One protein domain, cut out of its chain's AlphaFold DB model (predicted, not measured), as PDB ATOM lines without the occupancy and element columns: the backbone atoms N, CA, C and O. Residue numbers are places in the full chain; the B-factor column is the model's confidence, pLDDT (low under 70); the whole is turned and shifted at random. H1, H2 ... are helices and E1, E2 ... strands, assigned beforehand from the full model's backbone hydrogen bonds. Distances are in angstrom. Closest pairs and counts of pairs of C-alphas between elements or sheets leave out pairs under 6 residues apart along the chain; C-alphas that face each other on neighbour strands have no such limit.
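Overview. This is residues 2 to 194 of the 327 residues of an uncharacterized protein of Haemophilus influenzae (UniProt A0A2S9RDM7). What shape does the backbone make? One large antiparallel sheet is folded along its length into two walls that meet at a steep corner, since the long strands E4 to E8 each bend by 75 to 94 degrees and E9 by 63 degrees. At the end of one wall the helical hairpin of H1 and H2 turns back opposite that wall, leaving an open trough in the middle. What is it made of? The printed part has 193 residues, with nine named strands followed by two named helices, and its class is mixed, helices and strands; the sheet is branched at E4, and E3 to E9 form a meander, each strand the antiparallel neighbour of the one before. How large is it? It is only just loose, close to compact, with a radius of gyration of the C-alphas of 19.8 A and spans of 49 by 42 by 36 A.

Along the chain. Where are the long strands? E4 is residues 33 to 48, 34.9 A from first to last C-alpha; E5 is 53 to 70, 38.0 A; E6 is 77 to 93, 36.7 A. E7 is 100 to 117, 45.8 A; E8 is 120 to 134, 37.7 A; E9 is 137 to 152, 40.7 A. Where are the shorter strands? E1 is residues 4 to 9, with C-alpha 4 at (-44.414, 33.785, 30.728); E2 is 14 to 19 and E3 is 22 to 26. Where are the helices? H1 is residues 153 to 166, 19.8 A long, with C-alpha 153 at (-39.120, -2.822, 11.573). H2 is residues 177 to 192, 22.3 A long, with C-alpha 192 at (-44.540, -14.551, 12.045).

Arrangement. How do the long strands pair? E4 and E5, a hairpin, are antiparallel at 167 degrees, with N 42 and O 59 within hydrogen-bond range at 2.9 A; in the hairpin E6 and E7, at 170 degrees, N 88 and O 105 are 2.8 A apart. E5 and E6 are a hairpin at 175 degrees, with N 65 and O 82 at 2.8 A. The hairpin E7 and E8 has N 111 and O 126 at 2.8 A, and the hairpin E8 and E9 has N 127 and O 144 at 2.8 A. What is beside E4? E2 and E3 lie on one side of it and E5 on the other side; N 17 and O 43, between E2 and E4, are 2.9 A apart, and N 24 and O 36, between E3 and E4, are 2.8 A apart. E2 runs on into E3 across a break of 2 residues, at 68 degrees. E1, an edge strand, forms a hairpin with E2, with N 7 and O 16 at 2.9 A. How do the helices stand? H1 and H2 touch as a helical hairpin, opposite ways at a shallow tilt of 27 degrees, with the C-alphas of Ala 155 and Ala 186 closest at 4.7 A. H1 only grazes the sheet with its residues 153 to 156, and H2 only grazes it with its residues 186 to 192. In H1 and H2 every O i to N i+4 pair is within hydrogen-bond range.

Size, cuts and confidence. How far does it reach? The two C-alphas farthest apart, those of Asn 30 and Thr 97, are 55.3 A apart, and the sheet is twisted, with C-alphas up to 14.3 A off its best plane. Is anything missing or loosely linked? The printed part has no cut, and no link is long; the link from H1 to H2, 10 residues, is short but not tight. Where is confidence low? The mean pLDDT of the printed part is 88.1, and 23 residues are under 70, among them residues 8 to 14 and 46 to 54; the mean of E1 is 64.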
ATOM      1  N   CYS A   2     -36.963  34.479  31.910       33.78
ATOM      2  CA  CYS A   2     -38.251  33.834  32.180       33.78
ATOM      3  C   CYS A   2     -39.314  34.492  31.304       33.78
ATOM      4  O   CYS A   2     -39.690  35.636  31.557       33.78
ATOM      5  N   ILE A   3     -39.747  33.797  30.258       49.03
ATOM      6  CA  ILE A   3     -40.850  34.237  29.410       49.03
ATOM      7  C   ILE A   3     -42.095  33.496  29.907       49.03
ATOM      8  O   ILE A   3     -42.132  32.262  29.919       49.03
ATOM      9  N   ARG A   4     -43.069  34.260  30.405       53.53
ATOM     10  CA  ARG A   4     -44.414  33.785  30.728       53.53
ATOM     11  C   ARG A   4     -45.345  34.422  29.713       53.53
ATOM     12  O   ARG A   4     -45.575  35.626  29.792       53.53
ATOM     13  N   ASP A   5     -45.866  33.610  28.809       70.94
ATOM     14  CA  ASP A   5     -46.756  34.062  27.747       70.94
ATOM     15  C   ASP A   5     -48.139  33.434  27.919       70.94
ATOM     16  O   ASP A   5     -48.303  32.364  28.515       70.94
ATOM     17  N   ARG A   6     -49.141  34.140  27.397       65.06
ATOM     18  CA  ARG A   6     -50.540  33.727  27.384       65.06
ATOM     19  C   ARG A   6     -51.090  33.909  25.982       65.06
ATOM     20  O   ARG A   6     -50.910  34.964  25.379       65.06
ATOM     21  N   TYR A   7     -51.821  32.911  25.509       70.00
ATOM     22  CA  TYR A   7     -52.650  33.010  24.319       70.00
ATOM     23  C   TYR A   7     -54.124  32.901  24.715       70.00
ATOM     24  O   TYR A   7     -54.499  31.989  25.449       70.00
ATOM     25  N   HIS A   8     -54.944  33.826  24.219       65.00
ATOM     26  CA  HIS A   8     -56.396  33.842  24.391       65.00
ATOM     27  C   HIS A   8     -57.044  33.999  23.015       65.00
ATOM     28  O   HIS A   8     -56.710  34.936  22.286       65.00
ATOM     29  N   ASN A   9     -57.967  33.107  22.659       60.72
ATOM     30  CA  ASN A   9     -58.797  33.261  21.465       60.72
ATOM     31  C   ASN A   9     -60.265  33.429  21.865       60.72
ATOM     32  O   ASN A   9     -60.919  32.465  22.264       60.72
ATOM     33  N   GLU A  10     -60.789  34.645  21.700       59.44
ATOM     34  CA  GLU A  10     -62.177  34.991  22.029       59.44
ATOM     35  C   GLU A  10     -63.208  34.201  21.204       59.44
ATOM     36  O   GLU A  10     -64.277  33.869  21.716       59.44
ATOM     37  N   GLN A  11     -62.895  33.847  19.950       57.16
ATOM     38  CA  GLN A  11     -63.814  33.103  19.078       57.16
ATOM     39  C   GLN A  11     -63.908  31.627  19.466       57.16
ATOM     40  O   GLN A  11     -64.990  31.045  19.413       57.16
ATOM     41  N   SER A  12     -62.792  31.017  19.875       56.72
ATOM     42  CA  SER A  12     -62.751  29.599  20.253       56.72
ATOM     43  C   SER A  12     -62.845  29.361  21.764       56.72
ATOM     44  O   SER A  12     -62.877  28.200  22.170       56.72
ATOM     45  N   LYS A  13     -62.880  30.424  22.587       63.88
ATOM     46  CA  LYS A  13     -62.788  30.398  24.063       63.88
ATOM     47  C   LYS A  13     -61.644  29.516  24.574       63.88
ATOM     48  O   LYS A  13     -61.803  28.781  25.546       63.88
ATOM     49  N   THR A  14     -60.525  29.519  23.857       68.12
ATOM     50  CA  THR A  14     -59.374  28.671  24.163       68.12
ATOM     51  C   THR A  14     -58.270  29.501  24.796       68.12
ATOM     52  O   THR A  14     -57.819  30.475  24.186       68.12
ATOM     53  N   ASP A  15     -57.812  29.059  25.965       74.81
ATOM     54  CA  ASP A  15     -56.746  29.694  26.733       74.81
ATOM     55  C   ASP A  15     -55.557  28.759  26.867       74.81
ATOM     56  O   ASP A  15     -55.710  27.607  27.278       74.81
ATOM     57  N   PHE A  16     -54.367  29.279  26.587       80.81
ATOM     58  CA  PHE A  16     -53.109  28.604  26.874       80.81
ATOM     59  C   PHE A  16     -52.202  29.535  27.676       80.81
ATOM     60  O   PHE A  16     -52.001  30.691  27.304       80.81
ATOM     61  N   ASP A  17     -51.618  29.021  28.752       82.94
ATOM     62  CA  ASP A  17     -50.620  29.712  29.565       82.94
ATOM     63  C   ASP A  17     -49.395  28.810  29.721       82.94
ATOM     64  O   ASP A  17     -49.528  27.656  30.130       82.94
ATOM     65  N   TRP A  18     -48.194  29.331  29.478       87.38
ATOM     66  CA  TRP A  18     -46.953  28.594  29.730       87.38
ATOM     67  C   TRP A  18     -45.874  29.469  30.364       87.38
ATOM     68  O   TRP A  18     -45.913  30.699  30.296       87.38
ATOM     69  N   SER A  19     -44.891  28.834  31.001       87.25
ATOM     70  CA  SER A  19     -43.733  29.529  31.562       87.25
ATOM     71  C   SER A  19     -42.452  28.722  31.439       87.25
ATOM     72  O   SER A  19     -42.462  27.505  31.628       87.25
ATOM     73  N   ASN A  20     -41.347  29.439  31.213       87.69
ATOM     74  CA  ASN A  20     -39.979  28.914  31.285       87.69
ATOM     75  C   ASN A  20     -39.755  27.691  30.389       87.69
ATOM     76  O   ASN A  20     -39.180  26.685  30.797       87.69
ATOM     77  N   VAL A  21     -40.214  27.801  29.143       86.94
ATOM     78  CA  VAL A  21     -39.951  26.796  28.117       86.94
ATOM     79  C   VAL A  21     -38.487  26.896  27.693       86.94
ATOM     80  O   VAL A  21     -38.041  27.945  27.227       86.94
ATOM     81  N   VAL A  22     -37.746  25.801  27.836       88.06
ATOM     82  CA  VAL A  22     -36.374  25.671  27.335       88.06
ATOM     83  C   VAL A  22     -36.327  24.500  26.371       88.06
ATOM     84  O   VAL A  22     -36.715  23.389  26.724       88.06
ATOM     85  N   LEU A  23     -35.831  24.750  25.162       90.50
ATOM     86  CA  LEU A  23     -35.566  23.731  24.157       90.50
ATOM     87  C   LEU A  23     -34.095  23.820  23.754       90.50
ATOM     88  O   LEU A  23     -33.678  24.797  23.139       90.50
ATOM     89  N   ASN A  24     -33.325  22.793  24.097       86.38
ATOM     90  CA  ASN A  24     -31.944  22.632  23.664       86.38
ATOM     91  C   ASN A  24     -31.868  21.437  22.723       86.38
ATOM     92  O   ASN A  24     -32.314  20.346  23.077       86.38
ATOM     93  N   ILE A  25     -31.304  21.642  21.537       86.19
ATOM     94  CA  ILE A  25     -31.098  20.589  20.546       86.19
ATOM     95  C   ILE A  25     -29.647  20.675  20.088       86.19
ATOM     96  O   ILE A  25     -29.223  21.698  19.551       86.19
ATOM     97  N   ASP A  26     -28.903  19.598  20.305       85.25
ATOM     98  CA  ASP A  26     -27.557  19.414  19.783       85.25
ATOM     99  C   ASP A  26     -27.636  18.490  18.566       85.25
ATOM    100  O   ASP A  26     -27.897  17.287  18.689       85.25
ATOM    101  N   LEU A  27     -27.499  19.095  17.385       80.62
ATOM    102  CA  LEU A  27     -27.567  18.407  16.105       80.62
ATOM    103  C   LEU A  27     -26.156  18.092  15.623       80.62
ATOM    104  O   LEU A  27     -25.397  18.996  15.268       80.62
ATOM    105  N   ASN A  28     -25.830  16.807  15.530       73.38
ATOM    106  CA  ASN A  28     -24.566  16.352  14.969       73.38
ATOM    107  C   ASN A  28     -24.833  15.248  13.944       73.38
ATOM    108  O   ASN A  28     -25.503  14.264  14.229       73.38
ATOM    109  N   GLN A  29     -24.292  15.400  12.734       62.19
ATOM    110  CA  GLN A  29     -24.520  14.439  11.649       62.19
ATOM    111  C   GLN A  29     -23.886  13.063  11.913       62.19
ATOM    112  O   GLN A  29     -24.295  12.083  11.299       62.19
ATOM    113  N   ASN A  30     -22.908  12.982  12.824       73.25
ATOM    114  CA  ASN A  30     -22.108  11.778  13.058       73.25
ATOM    115  C   ASN A  30     -22.333  11.132  14.434       73.25
ATOM    116  O   ASN A  30     -21.726  10.101  14.723       73.25
ATOM    117  N   THR A  31     -23.173  11.713  15.294       75.75
ATOM    118  CA  THR A  31     -23.481  11.177  16.629       75.75
ATOM    119  C   THR A  31     -24.978  11.277  16.910       75.75
ATOM    120  O   THR A  31     -25.658  12.072  16.267       75.75
ATOM    121  N   PRO A  32     -25.518  10.506  17.869       83.75
ATOM    122  CA  PRO A  32     -26.888  10.700  18.334       83.75
ATOM    123  C   PRO A  32     -27.178  12.172  18.673       83.75
ATOM    124  O   PRO A  32     -26.358  12.839  19.309       83.75
ATOM    125  N   ASN A  33     -28.339  12.667  18.243       86.69
ATOM    126  CA  ASN A  33     -28.798  14.022  18.524       86.69
ATOM    127  C   ASN A  33     -29.326  14.082  19.952       86.69
ATOM    128  O   ASN A  33     -30.225  13.313  20.315       86.69
ATOM    129  N   ASN A  34     -28.800  15.010  20.746       90.12
ATOM    130  CA  ASN A  34     -29.257  15.207  22.114       90.12
ATOM    131  C   ASN A  34     -30.322  16.298  22.146       90.12
ATOM    132  O   ASN A  34     -30.160  17.357  21.542       90.12
ATOM    133  N   TYR A  35     -31.405  16.056  22.872       90.88
ATOM    134  CA  TYR A  35     -32.469  17.036  23.058       90.88
ATOM    135  C   TYR A  35     -32.838  17.135  24.529       90.88
ATOM    136  O   TYR A  35     -32.825  16.142  25.259       90.88
ATOM    137  N   VAL A  36     -33.177  18.348  24.949       93.38
ATOM    138  CA  VAL A  36     -33.767  18.647  26.249       93.38
ATOM    139  C   VAL A  36     -34.904  19.631  26.021       93.38
ATOM    140  O   VAL A  36     -34.691  20.712  25.479       93.38
ATOM    141  N   LEU A  37     -36.102  19.256  26.453       94.25
ATOM    142  CA  LEU A  37     -37.262  20.120  26.596       94.25
ATOM    143  C   LEU A  37     -37.571  20.229  28.087       94.25
ATOM    144  O   LEU A  37     -37.771  19.208  28.740       94.25
ATOM    145  N   SER A  38     -37.659  21.442  28.622       94.19
ATOM    146  CA  SER A  38     -38.218  21.675  29.953       94.19
ATOM    147  C   SER A  38     -39.323  22.719  29.905       94.19
ATOM    148  O   SER A  38     -39.217  23.706  29.180       94.19
ATOM    149  N   VAL A  39     -40.381  22.490  30.677       93.44
ATOM    150  CA  VAL A  39     -41.521  23.396  30.827       93.44
ATOM    151  C   VAL A  39     -41.930  23.411  32.296       93.44
ATOM    152  O   VAL A  39     -42.412  22.405  32.816       93.44
ATOM    153  N   ASP A  40     -41.769  24.554  32.961       92.88
ATOM    154  CA  ASP A  40     -42.119  24.686  34.383       92.88
ATOM    155  C   ASP A  40     -43.627  24.591  34.592       92.88
ATOM    156  O   ASP A  40     -44.113  23.989  35.547       92.88
ATOM    157  N   THR A  41     -44.402  25.224  33.713       91.81
ATOM    158  CA  THR A  41     -45.860  25.178  33.765       91.81
ATOM    159  C   THR A  41     -46.432  25.302  32.364       91.81
ATOM    160  O   THR A  41     -46.017  26.168  31.597       91.81
ATOM    161  N   PHE A  42     -47.413  24.461  32.062       90.25
ATOM    162  CA  PHE A  42     -48.296  24.569  30.910       90.25
ATOM    163  C   PHE A  42     -49.732  24.367  31.385       90.25
ATOM    164  O   PHE A  42     -50.028  23.383  32.059       90.25
ATOM    165  N   ASN A  43     -50.625  25.286  31.039       89.25
ATOM    166  CA  ASN A  43     -52.055  25.158  31.262       89.25
ATOM    167  C   ASN A  43     -52.783  25.379  29.943       89.25
ATOM    168  O   ASN A  43     -52.449  26.286  29.183       89.25
ATOM    169  N   SER A  44     -53.802  24.573  29.710       86.62
ATOM    170  CA  SER A  44     -54.724  24.701  28.595       86.62
ATOM    171  C   SER A  44     -56.137  24.626  29.140       86.62
ATOM    172  O   SER A  44     -56.456  23.673  29.848       86.62
ATOM    173  N   ASN A  45     -56.986  25.573  28.761       81.00
ATOM    174  CA  ASN A  45     -58.435  25.460  28.862       81.00
ATOM    175  C   ASN A  45     -58.978  25.544  27.442       81.00
ATOM    176  O   ASN A  45     -59.036  26.617  26.847       81.00
ATOM    177  N   ALA A  46     -59.329  24.395  26.883       68.12
ATOM    178  CA  ALA A  46     -59.825  24.303  25.526       68.12
ATOM    179  C   ALA A  46     -61.198  23.626  25.541       68.12
ATOM    180  O   ALA A  46     -61.298  22.461  25.946       68.12
ATOM    181  N   PRO A  47     -62.269  24.296  25.089       59.94
ATOM    182  CA  PRO A  47     -63.436  23.566  24.627       59.94
ATOM    183  C   PRO A  47     -63.005  22.748  23.403       59.94
ATOM    184  O   PRO A  47     -62.534  23.299  22.407       59.94
ATOM    185  N   ASN A  48     -63.098  21.424  23.490       56.09
ATOM    186  CA  ASN A  48     -62.872  20.564  22.337       56.09
ATOM    187  C   ASN A  48     -64.098  20.671  21.422       56.09
ATOM    188  O   ASN A  48     -65.134  20.072  21.700       56.09
ATOM    189  N   HIS A  49     -63.992  21.454  20.349       51.97
ATOM    190  CA  HIS A  49     -65.111  21.752  19.445       51.97
ATOM    191  C   HIS A  49     -65.614  20.541  18.645       51.97
ATOM    192  O   HIS A  49     -66.740  20.576  18.166       51.97
ATOM    193  N   ALA A  50     -64.826  19.464  18.528       47.62
ATOM    194  CA  ALA A  50     -65.239  18.250  17.815       47.62
ATOM    195  C   ALA A  50     -66.202  17.367  18.632       47.62
ATOM    196  O   ALA A  50     -66.994  16.630  18.058       47.62
ATOM    197  N   VAL A  51     -66.151  17.452  19.965       46.81
ATOM    198  CA  VAL A  51     -66.963  16.629  20.888       46.81
ATOM    199  C   VAL A  51     -67.633  17.455  21.989       46.81
ATOM    200  O   VAL A  51     -68.130  16.897  22.953       46.81
ATOM    201  N   SER A  52     -67.655  18.787  21.867       50.06
ATOM    202  CA  SER A  52     -68.237  19.744  22.825       50.06
ATOM    203  C   SER A  52     -67.814  19.567  24.298       50.06
ATOM    204  O   SER A  52     -68.479  20.073  25.195       50.06
ATOM    205  N   THR A  53     -66.693  18.902  24.592       57.84
ATOM    206  CA  THR A  53     -66.217  18.723  25.973       57.84
ATOM    207  C   THR A  53     -65.390  19.926  26.419       57.84
ATOM    208  O   THR A  53     -64.381  20.251  25.783       57.84
ATOM    209  N   ALA A  54     -65.745  20.557  27.541       63.06
ATOM    210  CA  ALA A  54     -64.820  21.457  28.224       63.06
ATOM    211  C   ALA A  54     -63.651  20.616  28.750       63.06
ATOM    212  O   ALA A  54     -63.864  19.695  29.537       63.06
ATOM    213  N   SER A  55     -62.432  20.895  28.283       81.69
ATOM    214  CA  SER A  55     -61.233  20.179  28.710       81.69
ATOM    215  C   SER A  55     -60.209  21.146  29.286       81.69
ATOM    216  O   SER A  55     -59.962  22.221  28.732       81.69
ATOM    217  N   SER A  56     -59.622  20.769  30.417       88.50
ATOM    218  CA  SER A  56     -58.463  21.461  30.968       88.50
ATOM    219  C   SER A  56     -57.308  20.492  31.119       88.50
ATOM    220  O   SER A  56     -57.509  19.341  31.505       88.50
ATOM    221  N   ILE A  57     -56.108  20.968  30.807       91.62
ATOM    222  CA  ILE A  57     -54.855  20.250  31.016       91.62
ATOM    223  C   ILE A  57     -53.935  21.175  31.801       91.62
ATOM    224  O   ILE A  57     -53.776  22.339  31.439       91.62
ATOM    225  N   LYS A  58     -53.313  20.658  32.857       94.50
ATOM    226  CA  LYS A  58     -52.237  21.331  33.583       94.50
ATOM    227  C   LYS A  58     -51.045  20.401  33.680       94.50
ATOM    228  O   LYS A  58     -51.187  19.243  34.057       94.50
ATOM    229  N   ILE A  59     -49.872  20.929  33.380       95.62
ATOM    230  CA  ILE A  59     -48.594  20.237  33.481       95.62
ATOM    231  C   ILE A  59     -47.656  21.142  34.268       95.62
ATOM    232  O   ILE A  59     -47.580  22.339  33.984       95.62
ATOM    233  N   LYS A  60     -46.949  20.585  35.248       97.50
ATOM    234  CA  LYS A  60     -45.857  21.266  35.947       97.50
ATOM    235  C   LYS A  60     -44.612  20.406  35.965       97.50
ATOM    236  O   LYS A  60     -44.703  19.179  36.073       97.50
ATOM    237  N   ASP A  61     -43.475  21.085  35.892       97.19
ATOM    238  CA  ASP A  61     -42.143  20.494  35.976       97.19
ATOM    239  C   ASP A  61     -41.945  19.366  34.945       97.19
ATOM    240  O   ASP A  61     -41.486  18.269  35.273       97.19
ATOM    241  N   LEU A  62     -42.346  19.619  33.692       97.50
ATOM    242  CA  LEU A  62     -42.077  18.712  32.581       97.50
ATOM    243  C   LEU A  62     -40.607  18.835  32.195       97.50
ATOM    244  O   LEU A  62     -40.140  19.917  31.851       97.50
ATOM    245  N   VAL A  63     -39.904  17.712  32.170       97.69
ATOM    246  CA  VAL A  63     -38.572  17.592  31.584       97.69
ATOM    247  C   VAL A  63     -38.569  16.369  30.686       97.69
ATOM    248  O   VAL A  63     -38.864  15.271  31.142       97.69
ATOM    249  N   VAL A  64     -38.219  16.538  29.418       96.88
ATOM    250  CA  VAL A  64     -37.991  15.448  28.469       96.88
ATOM    251  C   VAL A  64     -36.588  15.604  27.926       96.88
ATOM    252  O   VAL A  64     -36.242  16.652  27.395       96.88
ATOM    253  N   GLN A  65     -35.775  14.567  28.043       96.69
ATOM    254  CA  GLN A  65     -34.414  14.579  27.535       96.69
ATOM    255  C   GLN A  65     -34.072  13.254  26.885       96.69
ATOM    256  O   GLN A  65     -34.553  12.207  27.311       96.69
ATOM    257  N   GLY A  66     -33.194  13.269  25.901       95.06
ATOM    258  CA  GLY A  66     -32.752  12.025  25.311       95.06
ATOM    259  C   GLY A  66     -31.686  12.196  24.263       95.06
ATOM    260  O   GLY A  66     -31.214  13.297  23.989       95.06
ATOM    261  N   SER A  67     -31.318  11.056  23.701       94.56
ATOM    262  CA  SER A  67     -30.299  10.915  22.682       94.56
ATOM    263  C   SER A  67     -30.849   9.973  21.626       94.56
ATOM    264  O   SER A  67     -31.143   8.817  21.943       94.56
ATOM    265  N   LEU A  68     -31.069  10.482  20.414       93.50
ATOM    266  CA  LEU A  68     -31.736   9.754  19.334       93.50
ATOM    267  C   LEU A  68     -30.903   9.762  18.058       93.50
ATOM    268  O   LEU A  68     -30.346  10.780  17.653       93.50
ATOM    269  N   GLN A  69     -30.890   8.625  17.382       92.69
ATOM    270  CA  GLN A  69     -30.246   8.426  16.098       92.69
ATOM    271  C   GLN A  69     -31.272   7.929  15.083       92.69
ATOM    272  O   GLN A  69     -32.027   6.985  15.343       92.69
ATOM    273  N   SER A  70     -31.295   8.578  13.918       92.88
ATOM    274  CA  SER A  70     -32.126   8.172  12.788       92.88
ATOM    275  C   SER A  70     -31.798   6.750  12.347       92.88
ATOM    276  O   SER A  70     -30.646   6.319  12.375       92.88
ATOM    277  N   THR A  71     -32.823   6.034  11.903       95.12
ATOM    278  CA  THR A  71     -32.692   4.688  11.344       95.12
ATOM    279  C   THR A  71     -33.074   4.719   9.863       95.12
ATOM    280  O   THR A  71     -33.396   5.773   9.312       95.12
ATOM    281  N   LYS A  72     -33.068   3.560   9.197       95.19
ATOM    282  CA  LYS A  72     -33.592   3.439   7.827       95.19
ATOM    283  C   LYS A  72     -35.115   3.629   7.735       95.19
ATOM    284  O   LYS A  72     -35.626   3.817   6.635       95.19
ATOM    285  N   TRP A  73     -35.831   3.575   8.861       97.06
ATOM    286  CA  TRP A  73     -37.277   3.775   8.930       97.06
ATOM    287  C   TRP A  73     -37.594   5.204   9.402       97.06
ATOM    288  O   TRP A  73     -37.180   5.584  10.499       97.06
ATOM    289  N   PRO A  74     -38.335   6.007   8.616       94.44
ATOM    290  CA  PRO A  74     -38.566   7.427   8.906       94.44
ATOM    291  C   PRO A  74     -39.183   7.756  10.273       94.44
ATOM    292  O   PRO A  74     -38.947   8.845  10.794       94.44
ATOM    293  N   PHE A  75     -39.985   6.854  10.847       93.06
ATOM    294  CA  PHE A  75     -40.665   7.082  12.129       93.06
ATOM    295  C   PHE A  75     -40.050   6.320  13.304       93.06
ATOM    296  O   PHE A  75     -40.573   6.396  14.415       93.06
ATOM    297  N   ILE A  76     -38.945   5.604  13.088       95.94
ATOM    298  CA  ILE A  76     -38.287   4.816  14.130       95.94
ATOM    299  C   ILE A  76     -36.906   5.412  14.379       95.94
ATOM    300  O   ILE A  76     -36.053   5.448  13.492       95.94
ATOM    301  N   TYR A  77     -36.683   5.860  15.608       94.00
ATOM    302  CA  TYR A  77     -35.394   6.352  16.077       94.00
ATOM    303  C   TYR A  77     -34.820   5.358  17.075       94.00
ATOM    304  O   TYR A  77     -35.553   4.804  17.886       94.00
ATOM    305  N   SER A  78     -33.510   5.152  17.030       96.25
ATOM    306  CA  SER A  78     -32.794   4.374  18.044       96.25
ATOM    307  C   SER A  78     -32.236   5.304  19.117       96.25
ATOM    308  O   SER A  78     -31.871   6.438  18.813       96.25
ATOM    309  N   GLY A  79     -32.175   4.849  20.365       96.50
ATOM    310  CA  GLY A  79     -31.641   5.628  21.478       96.50
ATOM    311  C   GLY A  79     -32.528   5.607  22.717       96.50
ATOM    312  O   GLY A  79     -33.290   4.665  22.931       96.50
ATOM    313  N   ASN A  80     -32.394   6.634  23.555       97.25
ATOM    314  CA  ASN A  80     -33.045   6.707  24.864       97.25
ATOM    315  C   ASN A  80     -33.744   8.051  25.059       97.25
ATOM    316  O   ASN A  80     -33.155   9.095  24.785       97.25
ATOM    317  N   ILE A  81     -34.956   8.015  25.604       97.25
ATOM    318  CA  ILE A  81     -35.759   9.165  26.011       97.25
ATOM    319  C   ILE A  81     -36.111   8.988  27.481       97.25
ATOM    320  O   ILE A  81     -36.680   7.972  27.861       97.25
ATOM    321  N   ASN A  82     -35.831   9.986  28.301       98.00
ATOM    322  CA  ASN A  82     -36.248  10.040  29.691       98.00
ATOM    323  C   ASN A  82     -37.189  11.230  29.855       98.00
ATOM    324  O   ASN A  82     -36.876  12.333  29.404       98.00
ATOM    325  N   SER A  83     -38.323  11.027  30.510       97.56
ATOM    326  CA  SER A  83     -39.255  12.092  30.854       97.56
ATOM    327  C   SER A  83     -39.543  12.110  32.348       97.56
ATOM    328  O   SER A  83     -39.530  11.079  33.021       97.56
ATOM    329  N   LYS A  84     -39.788  13.308  32.867       98.12
ATOM    330  CA  LYS A  84     -40.265  13.575  34.218       98.12
ATOM    331  C   LYS A  84     -41.382  14.600  34.144       98.12
ATOM    332  O   LYS A  84     -41.290  15.546  33.368       98.12
ATOM    333  N   ILE A  85     -42.419  14.401  34.941       98.12
ATOM    334  CA  ILE A  85     -43.525  15.337  35.120       98.12
ATOM    335  C   ILE A  85     -43.798  15.413  36.619       98.12
ATOM    336  O   ILE A  85     -44.178  14.412  37.229       98.12
ATOM    337  N   GLY A  86     -43.604  16.583  37.226       98.25
ATOM    338  CA  GLY A  86     -43.911  16.787  38.646       98.25
ATOM    339  C   GLY A  86     -45.412  16.694  38.922       98.25
ATOM    340  O   GLY A  86     -45.838  16.056  39.886       98.25
ATOM    341  N   TYR A  87     -46.228  17.270  38.037       98.25
ATOM    342  CA  TYR A  87     -47.684  17.258  38.156       98.25
ATOM    343  C   TYR A  87     -48.361  17.257  36.785       98.25
ATOM    344  O   TYR A  87     -48.044  18.092  35.941       98.25
ATOM    345  N   PHE A  88     -49.328  16.368  36.590       97.44
ATOM    346  CA  PHE A  88     -50.242  16.355  35.453       97.44
ATOM    347  C   PHE A  88     -51.679  16.320  35.971       97.44
ATOM    348  O   PHE A  88     -51.996  15.535  36.860       97.44
ATOM    349  N   GLU A  89     -52.551  17.142  35.402       96.38
ATOM    350  CA  GLU A  89     -53.985  17.136  35.668       96.38
ATOM    351  C   GLU A  89     -54.737  17.291  34.354       96.38
ATOM    352  O   GLU A  89     -54.452  18.200  33.575       96.38
ATOM    353  N   GLN A  90     -55.722  16.431  34.138       93.75
ATOM    354  CA  GLN A  90     -56.677  16.533  33.052       93.75
ATOM    355  C   GLN A  90     -58.081  16.497  33.638       93.75
ATOM    356  O   GLN A  90     -58.421  15.574  34.374       93.75
ATOM    357  N   ASN A  91     -58.911  17.470  33.271       91.88
ATOM    358  CA  ASN A  91     -60.337  17.428  33.573       91.88
ATOM    359  C   ASN A  91     -61.140  17.546  32.287       91.88
ATOM    360  O   ASN A  91     -60.802  18.364  31.430       91.88
ATOM    361  N   THR A  92     -62.209  16.770  32.181       89.19
ATOM    362  CA  THR A  92     -63.161  16.837  31.072       89.19
ATOM    363  C   THR A  92     -64.587  16.827  31.597       89.19
ATOM    364  O   THR A  92     -64.871  16.194  32.612       89.19
ATOM    365  N   GLU A  93     -65.488  17.497  30.892       85.88
ATOM    366  CA  GLU A  93     -66.925  17.477  31.168       85.88
ATOM    367  C   GLU A  93     -67.682  17.053  29.910       85.88
ATOM    368  O   GLU A  93     -67.461  17.616  28.834       85.88
ATOM    369  N   SER A  94     -68.535  16.037  30.046       79.94
ATOM    370  CA  SER A  94     -69.413  15.571  28.975       79.94
ATOM    371  C   SER A  94     -70.467  16.640  28.667       79.94
ATOM    372  O   SER A  94     -71.186  17.048  29.580       79.94
ATOM    373  N   PRO A  95     -70.617  17.087  27.412       72.88
ATOM    374  CA  PRO A  95     -71.666  18.040  27.049       72.88
ATOM    375  C   PRO A  95     -73.070  17.440  27.119       72.88
ATOM    376  O   PRO A  95     -74.033  18.174  27.322       72.88
ATOM    377  N   GLU A  96     -73.197  16.125  26.923       78.38
ATOM    378  CA  GLU A  96     -74.491  15.441  26.870       78.38
ATOM    379  C   GLU A  96     -75.008  15.105  28.268       78.38
ATOM    380  O   GLU A  96     -76.189  15.290  28.558       78.38
ATOM    381  N   THR A  97     -74.122  14.623  29.145       84.69
ATOM    382  CA  THR A  97     -74.493  14.139  30.484       84.69
ATOM    383  C   THR A  97     -74.107  15.103  31.606       84.69
ATOM    384  O   THR A  97     -74.609  14.969  32.719       84.69
ATOM    385  N   GLY A  98     -73.222  16.072  31.348       83.88
ATOM    386  CA  GLY A  98     -72.623  16.924  32.381       83.88
ATOM    387  C   GLY A  98     -71.651  16.177  33.303       83.88
ATOM    388  O   GLY A  98     -71.177  16.735  34.295       83.88
ATOM    389  N   GLU A  99     -71.361  14.903  33.021       86.69
ATOM    390  CA  GLU A  99     -70.465  14.094  33.840       86.69
ATOM    391  C   GLU A  99     -69.036  14.618  33.760       86.69
ATOM    392  O   GLU A  99     -68.504  14.895  32.681       86.69
ATOM    393  N   LYS A 100     -68.408  14.732  34.928       90.12
ATOM    394  CA  LYS A 100     -67.041  15.220  35.072       90.12
ATOM    395  C   LYS A 100     -66.091  14.055  35.261       90.12
ATOM    396  O   LYS A 100     -66.316  13.189  36.103       90.12
ATOM    397  N   PHE A 101     -64.997  14.093  34.522       91.44
ATOM    398  CA  PHE A 101     -63.861  13.210  34.699       91.44
ATOM    399  C   PHE A 101     -62.641  14.037  35.096       91.44
ATOM    400  O   PHE A 101     -62.388  15.096  34.523       91.44
ATOM    401  N   SER A 102     -61.897  13.553  36.085       94.50
ATOM    402  CA  SER A 102     -60.654  14.156  36.555       94.50
ATOM    403  C   SER A 102     -59.580  13.085  36.680       94.50
ATOM    404  O   SER A 102     -59.807  12.038  37.287       94.50
ATOM    405  N   LEU A 103     -58.405  13.359  36.129       96.44
ATOM    406  CA  LEU A 103     -57.217  12.520  36.193       96.44
ATOM    407  C   LEU A 103     -56.057  13.373  36.695       96.44
ATOM    408  O   LEU A 103     -55.717  14.369  36.064       96.44
ATOM    409  N   ILE A 104     -55.421  12.968  37.792       98.12
ATOM    410  CA  ILE A 104     -54.213  13.615  38.314       98.12
ATOM    411  C   ILE A 104     -53.105  12.576  38.429       98.12
ATOM    412  O   ILE A 104     -53.321  11.489  38.959       98.12
ATOM    413  N   GLN A 105     -51.908  12.920  37.964       98.06
ATOM    414  CA  GLN A 105     -50.696  12.128  38.151       98.06
ATOM    415  C   GLN A 105     -49.627  13.008  38.796       98.06
ATOM    416  O   GLN A 105     -49.416  14.146  38.371       98.06
ATOM    417  N   LYS A 106     -48.940  12.498  39.820       98.25
ATOM    418  CA  LYS A 106     -47.831  13.208  40.473       98.25
ATOM    419  C   LYS A 106     -46.528  12.437  40.351       98.25
ATOM    420  O   LYS A 106     -46.521  11.208  40.431       98.25
ATOM    421  N   ASN A 107     -45.438  13.183  40.182       98.19
ATOM    422  CA  ASN A 107     -44.067  12.676  40.095       98.19
ATOM    423  C   ASN A 107     -43.921  11.511  39.106       98.19
ATOM    424  O   ASN A 107     -43.361  10.462  39.424       98.19
ATOM    425  N   SER A 108     -44.457  11.680  37.901       98.06
ATOM    426  CA  SER A 108     -44.355  10.667  36.853       98.06
ATOM    427  C   SER A 108     -42.970  10.692  36.218       98.06
ATOM    428  O   SER A 108     -42.416  11.758  35.954       98.06
ATOM    429  N   GLN A 109     -42.405   9.519  35.957       98.19
ATOM    430  CA  GLN A 109     -41.130   9.342  35.274       98.19
ATOM    431  C   GLN A 109     -41.270   8.220  34.253       98.19
ATOM    432  O   GLN A 109     -41.772   7.151  34.596       98.19
ATOM    433  N   ALA A 110     -40.799   8.434  33.027       97.88
ATOM    434  CA  ALA A 110     -40.744   7.390  32.012       97.88
ATOM    435  C   ALA A 110     -39.358   7.319  31.369       97.88
ATOM    436  O   ALA A 110     -38.699   8.337  31.181       97.88
ATOM    437  N   ASN A 111     -38.919   6.111  31.029       98.06
ATOM    438  CA  ASN A 111     -37.690   5.864  30.283       98.06
ATOM    439  C   ASN A 111     -38.043   4.965  29.096       98.06
ATOM    440  O   ASN A 111     -38.429   3.813  29.291       98.06
ATOM    441  N   LEU A 112     -37.923   5.504  27.889       98.06
ATOM    442  CA  LEU A 112     -38.125   4.807  26.629       98.06
ATOM    443  C   LEU A 112     -36.765   4.541  25.986       98.06
ATOM    444  O   LEU A 112     -36.027   5.470  25.675       98.06
ATOM    445  N   THR A 113     -36.466   3.281  25.722       98.38
ATOM    446  CA  THR A 113     -35.297   2.846  24.965       98.38
ATOM    447  C   THR A 113     -35.769   2.172  23.688       98.38
ATOM    448  O   THR A 113     -36.610   1.280  23.734       98.38
ATOM    449  N   THR A 114     -35.219   2.577  22.547       98.19
ATOM    450  CA  THR A 114     -35.427   1.893  21.266       98.19
ATOM    451  C   THR A 114     -34.089   1.405  20.731       98.19
ATOM    452  O   THR A 114     -33.146   2.184  20.593       98.19
ATOM    453  N   GLN A 115     -33.995   0.115  20.428       97.94
ATOM    454  CA  GLN A 115     -32.797  -0.524  19.889       97.94
ATOM    455  C   GLN A 115     -33.130  -1.137  18.536       97.94
ATOM    456  O   GLN A 115     -34.180  -1.755  18.371       97.94
ATOM    457  N   VAL A 116     -32.242  -0.948  17.566       97.31
ATOM    458  CA  VAL A 116     -32.382  -1.518  16.225       97.31
ATOM    459  C   VAL A 116     -31.302  -2.569  16.022       97.31
ATOM    460  O   VAL A 116     -30.115  -2.266  16.113       97.31
ATOM    461  N   GLU A 117     -31.728  -3.788  15.711       95.44
ATOM    462  CA  GLU A 117     -30.874  -4.953  15.497       95.44
ATOM    463  C   GLU A 117     -31.199  -5.566  14.128       95.44
ATOM    464  O   GLU A 117     -32.167  -6.315  13.960       95.44
ATOM    465  N   GLY A 118     -30.404  -5.202  13.115       95.19
ATOM    466  CA  GLY A 118     -30.630  -5.623  11.730       95.19
ATOM    467  C   GLY A 118     -31.953  -5.090  11.168       95.19
ATOM    468  O   GLY A 118     -32.086  -3.895  10.893       95.19
ATOM    469  N   ASP A 119     -32.917  -5.990  10.968       96.31
ATOM    470  CA  ASP A 119     -34.277  -5.684  10.501       96.31
ATOM    471  C   ASP A 119     -35.314  -5.631  11.632       96.31
ATOM    472  O   ASP A 119     -36.494  -5.390  11.376       96.31
ATOM    473  N   THR A 120     -34.885  -5.820  12.881       97.50
ATOM    474  CA  THR A 120     -35.779  -5.856  14.040       97.50
ATOM    475  C   THR A 120     -35.581  -4.679  14.984       97.50
ATOM    476  O   THR A 120     -34.523  -4.042  15.010       97.50
ATOM    477  N   VAL A 121     -36.630  -4.375  15.740       98.25
ATOM    478  CA  VAL A 121     -36.701  -3.261  16.682       98.25
ATOM    479  C   VAL A 121     -37.134  -3.787  18.047       98.25
ATOM    480  O   VAL A 121     -38.133  -4.502  18.154       98.25
ATOM    481  N   ASN A 122     -36.394  -3.398  19.085       98.25
ATOM    482  CA  ASN A 122     -36.750  -3.600  20.485       98.25
ATOM    483  C   ASN A 122     -37.155  -2.250  21.093       98.25
ATOM    484  O   ASN A 122     -36.426  -1.267  20.954       98.25
ATOM    485  N   ILE A 123     -38.300  -2.194  21.768       98.12
ATOM    486  CA  ILE A 123     -38.849  -0.998  22.412       98.12
ATOM    487  C   ILE A 123     -39.107  -1.327  23.876       98.12
ATOM    488  O   ILE A 123     -39.938  -2.172  24.186       98.12
ATOM    489  N   ILE A 124     -38.422  -0.637  24.778       98.31
ATOM    490  CA  ILE A 124     -38.546  -0.818  26.224       98.31
ATOM    491  C   ILE A 124     -39.061   0.492  26.802       98.31
ATOM    492  O   ILE A 124     -38.403   1.517  26.661       98.31
ATOM    493  N   ASN A 125     -40.212   0.471  27.465       98.06
ATOM    494  CA  ASN A 125     -40.763   1.621  28.168       98.06
ATOM    495  C   ASN A 125     -40.948   1.291  29.649       98.06
ATOM    496  O   ASN A 125     -41.696   0.382  29.994       98.06
ATOM    497  N   LYS A 126     -40.300   2.050  30.530       98.19
ATOM    498  CA  LYS A 126     -40.423   1.912  31.985       98.19
ATOM    499  C   LYS A 126     -41.021   3.172  32.568       98.19
ATOM    500  O   LYS A 126     -40.358   4.206  32.559       98.19
ATOM    501  N   THR A 127     -42.240   3.083  33.088       97.56
ATOM    502  CA  THR A 127     -42.992   4.213  33.643       97.56
ATOM    503  C   THR A 127     -43.293   3.983  35.118       97.56
ATOM    504  O   THR A 127     -43.722   2.901  35.506       97.56
ATOM    505  N   ASN A 128     -43.101   5.011  35.938       97.62
ATOM    506  CA  ASN A 128     -43.508   5.039  37.339       97.62
ATOM    507  C   ASN A 128     -44.191   6.368  37.650       97.62
ATOM    508  O   ASN A 128     -43.791   7.400  37.117       97.62
ATOM    509  N   LEU A 129     -45.176   6.355  38.538       97.31
ATOM    510  CA  LEU A 129     -45.770   7.556  39.124       97.31
ATOM    511  C   LEU A 129     -46.075   7.302  40.602       97.31
ATOM    512  O   LEU A 129     -46.435   6.185  40.984       97.31
ATOM    513  N   ASP A 130     -45.936   8.340  41.424       97.88
ATOM    514  CA  ASP A 130     -46.090   8.220  42.877       97.88
ATOM    515  C   ASP A 130     -47.556   8.252  43.319       97.88
ATOM    516  O   ASP A 130     -47.939   7.583  44.277       97.88
ATOM    517  N   GLU A 131     -48.380   9.042  42.633       97.38
ATOM    518  CA  GLU A 131     -49.806   9.145  42.927       97.38
ATOM    519  C   GLU A 131     -50.611   9.257  41.638       97.38
ATOM    520  O   GLU A 131     -50.405  10.181  40.848       97.38
ATOM    521  N   LEU A 132     -51.566   8.348  41.471       97.81
ATOM    522  CA  LEU A 132     -52.634   8.433  40.485       97.81
ATOM    523  C   LEU A 132     -53.932   8.781  41.204       97.81
ATOM    524  O   LEU A 132     -54.336   8.055  42.105       97.81
ATOM    525  N   HIS A 133     -54.623   9.838  40.789       97.38
ATOM    526  CA  HIS A 133     -55.977  10.125  41.251       97.38
ATOM    527  C   HIS A 133     -56.942  10.087  40.077       97.38
ATOM    528  O   HIS A 133     -56.671  10.681  39.034       97.38
ATOM    529  N   ILE A 134     -58.080   9.423  40.264       95.69
ATOM    530  CA  ILE A 134     -59.185   9.410  39.303       95.69
ATOM    531  C   ILE A 134     -60.442   9.874  40.029       95.69
ATOM    532  O   ILE A 134     -60.825   9.288  41.039       95.69
ATOM    533  N   ASN A 135     -61.078  10.936  39.538       93.75
ATOM    534  CA  ASN A 135     -62.287  11.530  40.119       93.75
ATOM    535  C   ASN A 135     -62.151  11.818  41.630       93.75
ATOM    536  O   ASN A 135     -63.066  11.573  42.409       93.75
ATOM    537  N   GLY A 136     -60.979  12.309  42.048       93.31
ATOM    538  CA  GLY A 136     -60.656  12.608  43.450       93.31
ATOM    539  C   GLY A 136     -60.235  11.400  44.300       93.31
ATOM    540  O   GLY A 136     -59.752  11.587  45.415       93.31
ATOM    541  N   ASN A 137     -60.353  10.174  43.787       95.12
ATOM    542  CA  ASN A 137     -59.888   8.972  44.471       95.12
ATOM    543  C   ASN A 137     -58.394   8.751  44.226       95.12
ATOM    544  O   ASN A 137     -58.000   8.462  43.097       95.12
ATOM    545  N   ASN A 138     -57.572   8.804  45.278       96.06
ATOM    546  CA  ASN A 138     -56.159   8.423  45.204       96.06
ATOM    547  C   ASN A 138     -56.026   6.900  45.065       96.06
ATOM    548  O   ASN A 138     -56.434   6.169  45.965       96.06
ATOM    549  N   LEU A 139     -55.449   6.413  43.974       96.12
ATOM    550  CA  LEU A 139     -55.214   4.998  43.684       96.12
ATOM    551  C   LEU A 139     -53.788   4.542  44.041       96.12
ATOM    552  O   LEU A 139     -53.490   3.356  43.949       96.12
ATOM    553  N   GLY A 140     -52.930   5.455  44.495       96.62
ATOM    554  CA  GLY A 140     -51.571   5.153  44.935       96.62
ATOM    555  C   GLY A 140     -50.541   5.166  43.806       96.62
ATOM    556  O   GLY A 140     -50.704   5.859  42.798       96.62
ATOM    557  N   LYS A 141     -49.456   4.415  44.009       98.12
ATOM    558  CA  LYS A 141     -48.308   4.336  43.098       98.12
ATOM    559  C   LYS A 141     -48.605   3.387  41.953       98.12
ATOM    560  O   LYS A 141     -49.130   2.301  42.196       98.12
ATOM    561  N   VAL A 142     -48.195   3.749  40.741       98.00
ATOM    562  CA  VAL A 142     -48.306   2.881  39.561       98.00
ATOM    563  C   VAL A 142     -46.933   2.675  38.939       98.00
ATOM    564  O   VAL A 142     -46.197   3.630  38.697       98.00
ATOM    565  N   THR A 143     -46.619   1.418  38.640       98.00
ATOM    566  CA  THR A 143     -45.465   1.008  37.838       98.00
ATOM    567  C   THR A 143     -45.980   0.300  36.597       98.00
ATOM    568  O   THR A 143     -46.804  -0.605  36.693       98.00
ATOM    569  N   ASN A 144     -45.496   0.712  35.431       96.06
ATOM    570  CA  ASN A 144     -45.806   0.093  34.155       96.06
ATOM    571  C   ASN A 144     -44.524  -0.047  33.333       96.06
ATOM    572  O   ASN A 144     -44.026   0.932  32.770       96.06
ATOM    573  N   ASN A 145     -44.003  -1.266  33.272       97.12
ATOM    574  CA  ASN A 145     -42.858  -1.607  32.444       97.12
ATOM    575  C   ASN A 145     -43.313  -2.499  31.297       97.12
ATOM    576  O   ASN A 145     -43.772  -3.610  31.549       97.12
ATOM    577  N   VAL A 146     -43.136  -2.033  30.065       97.69
ATOM    578  CA  VAL A 146     -43.497  -2.751  28.841       97.69
ATOM    579  C   VAL A 146     -42.264  -2.940  27.973       97.69
ATOM    580  O   VAL A 146     -41.486  -2.006  27.787       97.69
ATOM    581  N   GLU A 147     -42.112  -4.125  27.396       98.25
ATOM    582  CA  GLU A 147     -41.102  -4.403  26.378       98.25
ATOM    583  C   GLU A 147     -41.758  -5.040  25.153       98.25
ATOM    584  O   GLU A 147     -42.505  -6.009  25.273       98.25
ATOM    585  N   PHE A 148     -41.451  -4.510  23.975       97.88
ATOM    586  CA  PHE A 148     -41.751  -5.107  22.680       97.88
ATOM    587  C   PHE A 148     -40.426  -5.464  22.027       97.88
ATOM    588  O   PHE A 148     -39.700  -4.582  21.581       97.88
ATOM    589  N   ASN A 149     -40.095  -6.745  21.994       98.00
ATOM    590  CA  ASN A 149     -38.831  -7.242  21.479       98.00
ATOM    591  C   ASN A 149     -39.044  -7.962  20.145       98.00
ATOM    592  O   ASN A 149     -40.082  -8.586  19.913       98.00
ATOM    593  N   HIS A 150     -38.023  -7.903  19.295       96.81
ATOM    594  CA  HIS A 150     -37.946  -8.583  18.008       96.81
ATOM    595  C   HIS A 150     -39.089  -8.224  17.040       96.81
ATOM    596  O   HIS A 150     -39.576  -9.056  16.276       96.81
ATOM    597  N   ILE A 151     -39.530  -6.962  17.055       97.88
ATOM    598  CA  ILE A 151     -40.572  -6.474  16.146       97.88
ATOM    599  C   ILE A 151     -39.958  -6.229  14.766       97.88
ATOM    600  O   ILE A 151     -38.939  -5.550  14.665       97.88
ATOM    601  N   ASP A 152     -40.572  -6.741  13.697       97.69
ATOM    602  CA  ASP A 152     -40.143  -6.435  12.327       97.69
ATOM    603  C   ASP A 152     -40.267  -4.926  12.052       97.69
ATOM    604  O   ASP A 152     -41.350  -4.344  12.166       97.69
ATOM    605  N   GLY A 153     -39.155  -4.276  11.706       97.50
ATOM    606  CA  GLY A 153     -39.120  -2.822  11.573       97.50
ATOM    607  C   GLY A 153     -39.872  -2.294  10.349       97.50
ATOM    608  O   GLY A 153     -40.429  -1.197  10.409       97.50
ATOM    609  N   ASN A 154     -39.966  -3.068   9.259       97.38
ATOM    610  CA  ASN A 154     -40.750  -2.671   8.083       97.38
ATOM    611  C   ASN A 154     -42.248  -2.711   8.394       97.38
ATOM    612  O   ASN A 154     -42.981  -1.781   8.054       97.38
ATOM    613  N   ALA A 155     -42.699  -3.762   9.077       97.38
ATOM    614  CA  ALA A 155     -44.076  -3.888   9.522       97.38
ATOM    615  C   ALA A 155     -44.427  -2.832  10.577       97.38
ATOM    616  O   ALA A 155     -45.494  -2.228  10.486       97.38
ATOM    617  N   LEU A 156     -43.527  -2.538  11.523       97.06
ATOM    618  CA  LEU A 156     -43.721  -1.456  12.492       97.06
ATOM    619  C   LEU A 156     -43.836  -0.089  11.803       97.06
ATOM    620  O   LEU A 156     -44.744   0.679  12.116       97.06
ATOM    621  N   GLN A 157     -42.973   0.210  10.829       96.38
ATOM    622  CA  GLN A 157     -43.075   1.433  10.031       96.38
ATOM    623  C   GLN A 157     -44.415   1.512   9.282       96.38
ATOM    624  O   GLN A 157     -45.014   2.586   9.225       96.38
ATOM    625  N   GLU A 158     -44.919   0.399   8.742       95.94
ATOM    626  CA  GLU A 158     -46.232   0.374   8.088       95.94
ATOM    627  C   GLU A 158     -47.377   0.587   9.086       95.94
ATOM    628  O   GLU A 158     -48.305   1.338   8.786       95.94
ATOM    629  N   LEU A 159     -47.299   0.028  10.301       95.06
ATOM    630  CA  LEU A 159     -48.258   0.336  11.369       95.06
ATOM    631  C   LEU A 159     -48.260   1.830  11.715       95.06
ATOM    632  O   LEU A 159     -49.328   2.433  11.825       95.06
ATOM    633  N   LEU A 160     -47.085   2.454  11.824       94.56
ATOM    634  CA  LEU A 160     -46.970   3.892  12.071       94.56
ATOM    635  C   LEU A 160     -47.535   4.717  10.899       94.56
ATOM    636  O   LEU A 160     -48.248   5.693  11.127       94.56
ATOM    637  N   ASN A 161     -47.309   4.297   9.649       92.56
ATOM    638  CA  ASN A 161     -47.925   4.918   8.470       92.56
ATOM    639  C   ASN A 161     -49.460   4.845   8.522       92.56
ATOM    640  O   ASN A 161     -50.135   5.822   8.191       92.56
ATOM    641  N   ILE A 162     -50.015   3.701   8.940       91.62
ATOM    642  CA  ILE A 162     -51.462   3.509   9.097       91.62
ATOM    643  C   ILE A 162     -52.004   4.451  10.174       91.62
ATOM    644  O   ILE A 162     -52.990   5.134   9.917       91.62
ATOM    645  N   LEU A 163     -51.349   4.554  11.335       89.94
ATOM    646  CA  LEU A 163     -51.762   5.482  12.396       89.94
ATOM    647  C   LEU A 163     -51.775   6.939  11.914       89.94
ATOM    648  O   LEU A 163     -52.730   7.666  12.176       89.94
ATOM    649  N   VAL A 164     -50.765   7.352  11.140       89.31
ATOM    650  CA  VAL A 164     -50.727   8.688  10.522       89.31
ATOM    651  C   VAL A 164     -51.873   8.883   9.526       89.31
ATOM    652  O   VAL A 164     -52.444   9.970   9.462       89.31
ATOM    653  N   ALA A 165     -52.219   7.863   8.737       87.88
ATOM    654  CA  ALA A 165     -53.341   7.936   7.802       87.88
ATOM    655  C   ALA A 165     -54.690   8.045   8.532       87.88
ATOM    656  O   ALA A 165     -55.531   8.840   8.121       87.88
ATOM    657  N   ILE A 166     -54.869   7.301   9.629       86.25
ATOM    658  CA  ILE A 166     -56.064   7.367  10.482       86.25
ATOM    659  C   ILE A 166     -56.201   8.757  11.101       86.25
ATOM    660  O   ILE A 166     -57.268   9.350  11.018       86.25
ATOM    661  N   GLY A 167     -55.117   9.320  11.644       82.62
ATOM    662  CA  GLY A 167     -55.136  10.660  12.240       82.62
ATOM    663  C   GLY A 167     -55.429  11.801  11.256       82.62
ATOM    664  O   GLY A 167     -55.669  12.924  11.687       82.62
ATOM    665  N   LYS A 168     -55.397  11.537   9.944       82.75
ATOM    666  CA  LYS A 168     -55.753  12.495   8.884       82.75
ATOM    667  C   LYS A 168     -57.154  12.278   8.311       82.75
ATOM    668  O   LYS A 168     -57.589  13.097   7.506       82.75
ATOM    669  N   ALA A 169     -57.811  11.169   8.636       77.12
ATOM    670  CA  ALA A 169     -59.146  10.865   8.143       77.12
ATOM    671  C   ALA A 169     -60.209  11.600   8.975       77.12
ATOM    672  O   ALA A 169     -60.006  11.836  10.165       77.12
ATOM    673  N   ASP A 170     -61.353  11.924   8.363       73.50
ATOM    674  CA  ASP A 170     -62.518  12.395   9.118       73.50
ATOM    675  C   ASP A 170     -62.985  11.282  10.067       73.50
ATOM    676  O   ASP A 170     -63.114  10.124   9.656       73.50
ATOM    677  N   SER A 171     -63.248  11.634  11.329       66.25
ATOM    678  CA  SER A 171     -63.565  10.691  12.415       66.25
ATOM    679  C   SER A 171     -64.757   9.778  12.126       66.25
ATOM    680  O   SER A 171     -64.836   8.682  12.678       66.25
ATOM    681  N   ASP A 172     -65.654  10.212  11.242       70.50
ATOM    682  CA  ASP A 172     -66.923   9.542  10.960       70.50
ATOM    683  C   ASP A 172     -66.833   8.561   9.780       70.50
ATOM    684  O   ASP A 172     -67.811   7.880   9.455       70.50
ATOM    685  N   MET A 173     -65.672   8.458   9.120       69.81
ATOM    686  CA  MET A 173     -65.481   7.523   8.013       69.81
ATOM    687  C   MET A 173     -64.919   6.175   8.486       69.81
ATOM    688  O   MET A 173     -63.888   6.125   9.161       69.81
ATOM    689  N   PRO A 174     -65.535   5.045   8.084       77.75
ATOM    690  CA  PRO A 174     -65.001   3.730   8.403       77.75
ATOM    691  C   PRO A 174     -63.615   3.544   7.774       77.75
ATOM    692  O   PRO A 174     -63.350   4.009   6.662       77.75
ATOM    693  N   LEU A 175     -62.744   2.798   8.462       82.50
ATOM    694  CA  LEU A 175     -61.436   2.430   7.924       82.50
ATOM    695  C   LEU A 175     -61.602   1.773   6.551       82.50
ATOM    696  O   LEU A 175     -62.344   0.800   6.387       82.50
ATOM    697  N   SER A 176     -60.887   2.294   5.553       86.94
ATOM    698  CA  SER A 176     -60.943   1.724   4.208       86.94
ATOM    699  C   SER A 176     -60.495   0.258   4.221       86.94
ATOM    700  O   SER A 176     -59.582  -0.126   4.957       86.94
ATOM    701  N   LYS A 177     -61.093  -0.568   3.350       90.62
ATOM    702  CA  LYS A 177     -60.706  -1.984   3.195       90.62
ATOM    703  C   LYS A 177     -59.200  -2.149   2.976       90.62
ATOM    704  O   LYS A 177     -58.603  -3.073   3.516       90.62
ATOM    705  N   THR A 178     -58.586  -1.229   2.234       90.38
ATOM    706  CA  THR A 178     -57.141  -1.206   1.980       90.38
ATOM    707  C   THR A 178     -56.331  -1.010   3.261       90.38
ATOM    708  O   THR A 178     -55.346  -1.712   3.469       90.38
ATOM    709  N   LEU A 179     -56.736  -0.087   4.142       89.25
ATOM    710  CA  LEU A 179     -56.063   0.119   5.429       89.25
ATOM    711  C   LEU A 179     -56.216  -1.099   6.341       89.25
ATOM    712  O   LEU A 179     -55.242  -1.516   6.958       89.25
ATOM    713  N   VAL A 180     -57.404  -1.710   6.370       91.00
ATOM    714  CA  VAL A 180     -57.642  -2.946   7.133       91.00
ATOM    715  C   VAL A 180     -56.741  -4.081   6.635       91.00
ATOM    716  O   VAL A 180     -56.117  -4.762   7.444       91.00
ATOM    717  N   GLN A 181     -56.608  -4.259   5.317       93.88
ATOM    718  CA  GLN A 181     -55.718  -5.272   4.734       93.88
ATOM    719  C   GLN A 181     -54.246  -5.023   5.078       93.88
ATOM    720  O   GLN A 181     -53.538  -5.958   5.446       93.88
ATOM    721  N   LYS A 182     -53.788  -3.766   5.011       93.50
ATOM    722  CA  LYS A 182     -52.422  -3.392   5.407       93.50
ATOM    723  C   LYS A 182     -52.161  -3.654   6.889       93.50
ATOM    724  O   LYS A 182     -51.124  -4.215   7.227       93.50
ATOM    725  N   LEU A 183     -53.115  -3.312   7.756       92.94
ATOM    726  CA  LEU A 183     -53.041  -3.579   9.192       92.94
ATOM    727  C   LEU A 183     -52.924  -5.084   9.468       92.94
ATOM    728  O   LEU A 183     -52.049  -5.508  10.220       92.94
ATOM    729  N   GLN A 184     -53.763  -5.893   8.815       92.62
ATOM    730  CA  GLN A 184     -53.711  -7.354   8.915       92.62
ATOM    731  C   GLN A 184     -52.368  -7.909   8.432       92.62
ATOM    732  O   GLN A 184     -51.773  -8.746   9.106       92.62
ATOM    733  N   GLN A 185     -51.863  -7.433   7.292       95.00
ATOM    734  CA  GLN A 185     -50.586  -7.879   6.741       95.00
ATOM    735  C   GLN A 185     -49.411  -7.523   7.660       95.00
ATOM    736  O   GLN A 185     -48.586  -8.388   7.941       95.00
ATOM    737  N   ALA A 186     -49.351  -6.286   8.160       95.19
ATOM    738  CA  ALA A 186     -48.320  -5.860   9.103       95.19
ATOM    739  C   ALA A 186     -48.378  -6.684  10.400       95.19
ATOM    740  O   ALA A 186     -47.349  -7.176  10.858       95.19
ATOM    741  N   GLY A 187     -49.581  -6.923  10.934       93.06
ATOM    742  CA  GLY A 187     -49.785  -7.787  12.099       93.06
ATOM    743  C   GLY A 187     -49.304  -9.223  11.872       93.06
ATOM    744  O   GLY A 187     -48.625  -9.781  12.730       93.06
ATOM    745  N   MET A 188     -49.582  -9.804  10.701       93.50
ATOM    746  CA  MET A 188     -49.096 -11.141  10.338       93.50
ATOM    747  C   MET A 188     -47.573 -11.193  10.197       93.50
ATOM    748  O   MET A 188     -46.963 -12.151  10.661       93.50
ATOM    749  N   ILE A 189     -46.950 -10.183   9.579       95.81
ATOM    750  CA  ILE A 189     -45.485 -10.107   9.464       95.81
ATOM    751  C   ILE A 189     -44.859 -10.052  10.857       95.81
ATOM    752  O   ILE A 189     -43.966 -10.845  11.145       95.81
ATOM    753  N   ILE A 190     -45.378  -9.182  11.732       95.81
ATOM    754  CA  ILE A 190     -44.913  -9.085  13.116       95.81
ATOM    755  C   ILE A 190     -45.069 -10.431  13.806       95.81
ATOM    756  O   ILE A 190     -44.076 -10.947  14.288       95.81
ATOM    757  N   ALA A 191     -46.260 -11.039  13.804       93.88
ATOM    758  CA  ALA A 191     -46.507 -12.313  14.481       93.88
ATOM    759  C   ALA A 191     -45.614 -13.457  13.970       93.88
ATOM    760  O   ALA A 191     -45.128 -14.267  14.758       93.88
ATOM    761  N   ASN A 192     -45.372 -13.517  12.658       93.94
ATOM    762  CA  ASN A 192     -44.540 -14.551  12.045       93.94
ATOM    763  C   ASN A 192     -43.053 -14.388  12.376       93.94
ATOM    764  O   ASN A 192     -42.323 -15.380  12.355       93.94
ATOM    765  N   ASN A 193     -42.618 -13.170  12.710       94.12
ATOM    766  CA  ASN A 193     -41.237 -12.848  13.034       94.12
ATOM    767  C   ASN A 193     -40.923 -12.975  14.535       94.12
ATOM    768  O   ASN A 193     -40.136 -12.203  15.056       94.12
ATOM    769  N   GLN A 194     -41.534 -13.940  15.233       94.94
ATOM    770  CA  GLN A 194     -41.218 -14.300  16.630       94.94
ATOM    771  C   GLN A 194     -41.131 -13.113  17.614       94.94
ATOM    772  O   GLN A 194     -40.152 -13.001  18.359       94.94
TER     773      GLN A 194